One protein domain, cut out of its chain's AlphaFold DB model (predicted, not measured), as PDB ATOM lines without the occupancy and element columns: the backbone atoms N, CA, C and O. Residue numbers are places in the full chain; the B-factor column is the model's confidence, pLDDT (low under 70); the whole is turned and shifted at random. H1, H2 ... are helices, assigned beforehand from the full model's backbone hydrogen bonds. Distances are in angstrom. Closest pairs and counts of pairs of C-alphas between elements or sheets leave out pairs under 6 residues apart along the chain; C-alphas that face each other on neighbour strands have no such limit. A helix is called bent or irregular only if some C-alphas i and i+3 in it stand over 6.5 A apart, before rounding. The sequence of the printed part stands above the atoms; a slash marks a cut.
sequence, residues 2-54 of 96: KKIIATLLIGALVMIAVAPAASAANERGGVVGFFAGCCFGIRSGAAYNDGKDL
ATOM      1  N   LYS A   2     226.756 199.068 241.788       74.62
ATOM      2  CA  LYS A   2     226.789 200.091 242.864       74.62
ATOM      3  C   LYS A   2     227.688 201.309 242.564       74.62
ATOM      4  O   LYS A   2     227.276 202.437 242.786       74.62
ATOM      5  N   LYS A   3     228.875 201.085 241.981       81.00
ATOM      6  CA  LYS A   3     229.810 202.159 241.593       81.00
ATOM      7  C   LYS A   3     229.266 203.068 240.485       81.00
ATOM      8  O   LYS A   3     229.471 204.268 240.567       81.00
ATOM      9  N   ILE A   4     228.554 202.495 239.507       86.81
ATOM     10  CA  ILE A   4     227.948 203.209 238.365       86.81
ATOM     11  C   ILE A   4     226.755 204.047 238.838       86.81
ATOM     12  O   ILE A   4     226.628 205.207 238.476       86.81
ATOM     13  N   ILE A   5     225.914 203.478 239.708       87.19
ATOM     14  CA  ILE A   5     224.782 204.191 240.313       87.19
ATOM     15  C   ILE A   5     225.285 205.359 241.170       87.19
ATOM     16  O   ILE A   5     224.746 206.455 241.076       87.19
ATOM     17  N   ALA A   6     226.353 205.157 241.947       87.00
ATOM     18  CA  ALA A   6     226.969 206.230 242.724       87.00
ATOM     19  C   ALA A   6     227.544 207.343 241.830       87.00
ATOM     20  O   ALA A   6     227.339 208.516 242.122       87.00
ATOM     21  N   THR A   7     228.209 207.001 240.720       85.12
ATOM     22  CA  THR A   7     228.734 208.015 239.784       85.12
ATOM     23  C   THR A   7     227.620 208.771 239.072       85.12
ATOM     24  O   THR A   7     227.721 209.982 238.922       85.12
ATOM     25  N   LEU A   8     226.537 208.091 238.687       82.75
ATOM     26  CA  LEU A   8     225.360 208.728 238.096       82.75
ATOM     27  C   LEU A   8     224.635 209.638 239.090       82.75
ATOM     28  O   LEU A   8     224.224 210.724 238.707       82.75
ATOM     29  N   LEU A   9     224.514 209.236 240.359       85.06
ATOM     30  CA  LEU A   9     223.924 210.070 241.408       85.06
ATOM     31  C   LEU A   9     224.764 211.315 241.680       85.06
ATOM     32  O   LEU A   9     224.209 212.402 241.741       85.06
ATOM     33  N   ILE A  10     226.088 211.175 241.787       84.25
ATOM     34  CA  ILE A  10     226.999 212.317 241.949       84.25
ATOM     35  C   ILE A  10     226.917 213.230 240.723       84.25
ATOM     36  O   ILE A  10     226.763 214.437 240.873       84.25
ATOM     37  N   GLY A  11     226.950 212.662 239.515       81.25
ATOM     38  CA  GLY A  11     226.821 213.415 238.269       81.25
ATOM     39  C   GLY A  11     225.490 214.161 238.169       81.25
ATOM     40  O   GLY A  11     225.480 215.338 237.829       81.25
ATOM     41  N   ALA A  12     224.378 213.519 238.530       77.06
ATOM     42  CA  ALA A  12     223.059 214.142 238.559       77.06
ATOM     43  C   ALA A  12     222.967 215.242 239.627       77.06
ATOM     44  O   ALA A  12     222.431 216.307 239.344       77.06
ATOM     45  N   LEU A  13     223.526 215.026 240.821       75.31
ATOM     46  CA  LEU A  13     223.536 216.024 241.893       75.31
ATOM     47  C   LEU A  13     224.348 217.264 241.497       75.31
ATOM     48  O   LEU A  13     223.904 218.388 241.716       75.31
ATOM     49  N   VAL A  14     225.508 217.052 240.866       73.19
ATOM     50  CA  VAL A  14     226.331 218.127 240.305       73.19
ATOM     51  C   VAL A  14     225.538 218.859 239.226       73.19
ATOM     52  O   VAL A  14     225.354 220.060 239.342       73.19
ATOM     53  N   MET A  15     224.979 218.150 238.241       65.25
ATOM     54  CA  MET A  15     224.194 218.744 237.147       65.25
ATOM     55  C   MET A  15     222.980 219.547 237.643       65.25
ATOM     56  O   MET A  15     222.711 220.619 237.107       65.25
ATOM     57  N   ILE A  16     222.280 219.082 238.686       68.31
ATOM     58  CA  ILE A  16     221.173 219.815 239.328       68.31
ATOM     59  C   ILE A  16     221.684 221.096 240.005       68.31
ATOM     60  O   ILE A  16     221.033 222.133 239.909       68.31
ATOM     61  N   ALA A  17     222.856 221.053 240.644       62.06
ATOM     62  CA  ALA A  17     223.457 222.226 241.276       62.06
ATOM     63  C   ALA A  17     223.959 223.276 240.264       62.06
ATOM     64  O   ALA A  17     223.982 224.463 240.587       62.06
ATOM     65  N   VAL A  18     224.329 222.870 239.040       57.88
ATOM     66  CA  VAL A  18     224.811 223.792 237.989       57.88
ATOM     67  C   VAL A  18     223.710 224.268 237.024       57.88
ATOM     68  O   VAL A  18     223.928 225.209 236.262       57.88
ATOM     69  N   ALA A  19     222.521 223.660 237.056       55.81
ATOM     70  CA  ALA A  19     221.420 223.945 236.130       55.81
ATOM     71  C   ALA A  19     220.939 225.420 236.060       55.81
ATOM     72  O   ALA A  19     220.528 225.826 234.972       55.81
ATOM     73  N   PRO A  20     221.008 226.270 237.112       55.31
ATOM     74  CA  PRO A  20     220.565 227.664 236.992       55.31
ATOM     75  C   PRO A  20     221.565 228.592 236.277       55.31
ATOM     76  O   PRO A  20     221.301 229.783 236.148       55.31
ATOM     77  N   ALA A  21     222.718 228.099 235.810       51.19
ATOM     78  CA  ALA A  21     223.796 228.946 235.284       51.19
ATOM     79  C   ALA A  21     223.481 229.684 233.960       51.19
ATOM     80  O   ALA A  21     224.300 230.477 233.506       51.19
ATOM     81  N   ALA A  22     222.323 229.447 233.334       49.84
ATOM     82  CA  ALA A  22     222.000 229.999 232.017       49.84
ATOM     83  C   ALA A  22     221.353 231.403 232.024       49.84
ATOM     84  O   ALA A  22     221.248 231.996 230.953       49.84
ATOM     85  N   SER A  23     220.921 231.958 233.170       53.34
ATOM     86  CA  SER A  23     220.147 233.223 233.188       53.34
ATOM     87  C   SER A  23     220.835 234.444 233.812       53.34
ATOM     88  O   SER A  23     220.217 235.500 233.887       53.34
ATOM     89  N   ALA A  24     222.087 234.349 234.258       50.62
ATOM     90  CA  ALA A  24     222.739 235.419 235.018       50.62
ATOM     91  C   ALA A  24     223.650 236.300 234.143       50.62
ATOM     92  O   ALA A  24     224.867 236.343 234.316       50.62
ATOM     93  N   ALA A  25     223.067 237.010 233.179       50.41
ATOM     94  CA  ALA A  25     223.743 238.152 232.574       50.41
ATOM     95  C   ALA A  25     223.634 239.339 233.556       50.41
ATOM     96  O   ALA A  25     222.562 239.918 233.679       50.41
ATOM     97  N   ASN A  26     224.735 239.666 234.249       57.44
ATOM     98  CA  ASN A  26     224.962 240.789 235.191       57.44
ATOM     99  C   ASN A  26     224.669 240.636 236.701       57.44
ATOM    100  O   ASN A  26     225.021 241.553 237.441       57.44
ATOM    101  N   GLU A  27     224.161 239.515 237.211       66.00
ATOM    102  CA  GLU A  27     223.922 239.350 238.660       66.00
ATOM    103  C   GLU A  27     224.672 238.122 239.183       66.00
ATOM    104  O   GLU A  27     224.576 237.032 238.623       66.00
ATOM    105  N   ARG A  28     225.522 238.297 240.193       74.94
ATOM    106  CA  ARG A  28     226.474 237.264 240.612       74.94
ATOM    107  C   ARG A  28     225.767 236.018 241.162       74.94
ATOM    108  O   ARG A  28     224.743 236.099 241.832       74.94
ATOM    109  N   GLY A  29     226.342 234.857 240.866       77.62
ATOM    110  CA  GLY A  29     225.744 233.542 241.074       77.62
ATOM    111  C   GLY A  29     226.363 232.522 240.116       77.62
ATOM    112  O   GLY A  29     227.484 232.702 239.635       77.62
ATOM    113  N   GLY A  30     225.641 231.444 239.808       80.19
ATOM    114  CA  GLY A  30     226.060 230.466 238.797       80.19
ATOM    115  C   GLY A  30     227.241 229.585 239.221       80.19
ATOM    116  O   GLY A  30     227.472 229.350 240.405       80.19
ATOM    117  N   VAL A  31     227.984 229.063 238.241       80.94
ATOM    118  CA  VAL A  31     229.035 228.048 238.459       80.94
ATOM    119  C   VAL A  31     230.120 228.531 239.422       80.94
ATOM    120  O   VAL A  31     230.570 227.777 240.283       80.94
ATOM    121  N   VAL A  32     230.518 229.799 239.307       81.81
ATOM    122  CA  VAL A  32     231.557 230.377 240.166       81.81
ATOM    123  C   VAL A  32     231.042 230.560 241.594       81.81
ATOM    124  O   VAL A  32     231.743 230.183 242.527       81.81
ATOM    125  N   GLY A  33     229.797 231.018 241.777       86.31
ATOM    126  CA  GLY A  33     229.156 231.072 243.098       86.31
ATOM    127  C   GLY A  33     228.985 229.686 243.737       86.31
ATOM    128  O   GLY A  33     229.211 229.528 244.937       86.31
ATOM    129  N   PHE A  34     228.676 228.657 242.936       84.69
ATOM    130  CA  PHE A  34     228.638 227.265 243.394       84.69
ATOM    131  C   PHE A  34     230.003 226.805 243.910       84.69
ATOM    132  O   PHE A  34     230.080 226.291 245.023       84.69
ATOM    133  N   PHE A  35     231.084 227.008 243.148       84.94
ATOM    134  CA  PHE A  35     232.423 226.623 243.601       84.94
ATOM    135  C   PHE A  35     232.890 227.455 244.795       84.94
ATOM    136  O   PHE A  35     233.445 226.887 245.731       84.94
ATOM    137  N   ALA A  36     232.595 228.756 244.824       88.69
ATOM    138  CA  ALA A  36     232.889 229.609 245.969       88.69
ATOM    139  C   ALA A  36     232.245 229.060 247.258       88.69
ATOM    140  O   ALA A  36     232.915 228.912 248.278       88.69
ATOM    141  N   GLY A  37     230.968 228.667 247.194       87.88
ATOM    142  CA  GLY A  37     230.255 228.060 248.321       87.88
ATOM    143  C   GLY A  37     230.695 226.629 248.655       87.88
ATOM    144  O   GLY A  37     230.879 226.295 249.823       87.88
ATOM    145  N   CYS A  38     230.868 225.773 247.645       87.25
ATOM    146  CA  CYS A  38     231.195 224.356 247.815       87.25
ATOM    147  C   CYS A  38     232.616 224.145 248.352       87.25
ATOM    148  O   CYS A  38     232.830 223.261 249.181       87.25
ATOM    149  N   CYS A  39     233.574 224.952 247.893       85.31
ATOM    150  CA  CYS A  39     234.989 224.784 248.207       85.31
ATOM    151  C   CYS A  39     235.450 225.618 249.407       85.31
ATOM    152  O   CYS A  39     236.336 225.178 250.136       85.31
ATOM    153  N   PHE A  40     234.857 226.795 249.626       89.50
ATOM    154  CA  PHE A  40     235.301 227.743 250.660       89.50
ATOM    155  C   PHE A  40     234.238 228.019 251.733       89.50
ATOM    156  O   PHE A  40     234.513 228.668 252.740       89.50
ATOM    157  N   GLY A  41     233.035 227.460 251.573       88.94
ATOM    158  CA  GLY A  41     231.940 227.557 252.530       88.94
ATOM    159  C   GLY A  41     230.948 228.681 252.221       88.94
ATOM    160  O   GLY A  41     231.162 229.547 251.375       88.94
ATOM    161  N   ILE A  42     229.826 228.671 252.948       90.50
ATOM    162  CA  ILE A  42     228.668 229.537 252.664       90.50
ATOM    163  C   ILE A  42     228.988 231.038 252.717       90.50
ATOM    164  O   ILE A  42     228.402 231.819 251.976       90.50
ATOM    165  N   ARG A  43     229.941 231.437 253.567       89.75
ATOM    166  CA  ARG A  43     230.369 232.831 253.735       89.75
ATOM    167  C   ARG A  43     231.036 233.383 252.473       89.75
ATOM    168  O   ARG A  43     230.607 234.413 251.970       89.75
ATOM    169  N   SER A  44     232.013 232.656 251.939       90.31
ATOM    170  CA  SER A  44     232.729 233.006 250.711       90.31
ATOM    171  C   SER A  44     231.805 232.961 249.484       90.31
ATOM    172  O   SER A  44     231.873 233.836 248.627       90.31
ATOM    173  N   GLY A  45     230.875 231.997 249.425       90.12
ATOM    174  CA  GLY A  45     229.856 231.938 248.369       90.12
ATOM    175  C   GLY A  45     228.893 233.133 248.367       90.12
ATOM    176  O   GLY A  45     228.615 233.694 247.309       90.12
ATOM    177  N   ALA A  46     228.411 233.551 249.540       90.06
ATOM    178  CA  ALA A  46     227.555 234.730 249.665       90.06
ATOM    179  C   ALA A  46     228.314 236.023 249.322       90.06
ATOM    180  O   ALA A  46     227.843 236.794 248.494       90.06
ATOM    181  N   ALA A  47     229.528 236.200 249.856       90.19
ATOM    182  CA  ALA A  47     230.370 237.357 249.550       90.19
ATOM    183  C   ALA A  47     230.679 237.457 248.047       90.19
ATOM    184  O   ALA A  47     230.618 238.546 247.467       90.19
ATOM    185  N   TYR A  48     230.936 236.319 247.386       90.00
ATOM    186  CA  TYR A  48     231.055 236.288 245.933       90.00
ATOM    187  C   TYR A  48     229.787 236.817 245.272       90.00
ATOM    188  O   TYR A  48     229.901 237.692 244.426       90.00
ATOM    189  N   ASN A  49     228.595 236.369 245.671       90.44
ATOM    190  CA  ASN A  49     227.341 236.867 245.101       90.44
ATOM    191  C   ASN A  49     227.087 238.365 245.387       90.44
ATOM    192  O   ASN A  49     226.420 239.033 244.604       90.44
ATOM    193  N   ASP A  50     227.669 238.918 246.449       90.19
ATOM    194  CA  ASP A  50     227.438 240.312 246.847       90.19
ATOM    195  C   ASP A  50     228.275 241.348 246.093       90.19
ATOM    196  O   ASP A  50     227.959 242.536 246.132       90.19
ATOM    197  N   GLY A  51     229.379 240.968 245.453       88.31
ATOM    198  CA  GLY A  51     230.324 241.996 244.994       88.31
ATOM    199  C   GLY A  51     231.787 241.732 245.321       88.31
ATOM    200  O   GLY A  51     232.658 242.430 244.803       88.31
ATOM    201  N   LYS A  52     232.082 240.715 246.130       89.38
ATOM    202  CA  LYS A  52     233.426 240.483 246.649       89.38
ATOM    203  C   LYS A  52     234.223 239.484 245.824       89.38
ATOM    204  O   LYS A  52     233.665 238.596 245.178       89.38
ATOM    205  N   ASP A  53     235.529 239.677 245.826       88.50
ATOM    206  CA  ASP A  53     236.496 238.788 245.210       88.50
ATOM    207  C   ASP A  53     237.073 237.875 246.285       88.50
ATOM    208  O   ASP A  53     237.363 238.304 247.401       88.50
ATOM    209  N   LEU A  54     237.265 236.607 245.933       87.88
ATOM    210  CA  LEU A  54     237.933 235.663 246.818       87.88
ATOM    211  C   LEU A  54     239.420 235.987 246.888       87.88
ATOM    212  O   LEU A  54     240.098 236.152 245.868       87.88
TER     213      LEU A  54
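What this domain is: This is residues 2 to 54 of the 96 residues of an uncharacterized protein of Verrucomicrobia bacterium ADurb.Bin063 (UniProt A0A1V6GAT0). A small head, the helical hairpin of H2 and H3, sits at one end of a long helical arm, H1, whose residues 2 to 13 stick out free and make much of the length. H1 meets the head with its last turns, residues 17 to 22, and a loop then folds the chain back into H2. The printed part has 53 residues with three named helices, H1, H2 and H3 in chain order, and no named strand; the class is all helix. The whole is loose and flat, with a radius of gyration of the C-alphas of 13.2 A and spans of 42 by 24 by 11 A.

Where its parts are: H1 covers residues 2 to 22, 32.2 A from first to last C-alpha, beginning at C-alpha 2 (226.789, 200.091, 242.864). It has a kink of 31 degrees near residue 16 and is irregular, with C-alphas 17 and 20 standing 7.5 A apart. H2 covers residues 30 to 40 and is 15.3 A long. H3 covers residues 42 to 50, 12.3 A, ending at C-alpha 50 (227.438, 240.312, 246.847).

How they stand to each other: H1 touches H2 with residues 17 to 22 alone, closest at the C-alphas of Ala 21 and Gly 30, 4.4 A apart. They run opposite ways at a steep tilt of 57 degrees. H2 and H3 form a helical hairpin and touch, closest at the C-alphas of Gly 37 and Gly 45, 3.9 A apart. They run opposite ways at a shallow tilt of 33 degrees, only just short of steep. H1 and H3 are apart. Every O i to N i+4 pair is within hydrogen-bond range in H2 and H3, and 14 of 17 are in H1.

The domain as a whole: The C-alphas farthest apart, those of Lys 2 and Gly 51, are 42.1 A apart. Without residues 2 to 13 the body spans 23 by 22 by 10 A. The printed part has no cut and no long link; H1 to H2 is short and H2 to H3 tight. Mean pLDDT of the printed part is 78.3, with residues 15 to 27 under 70.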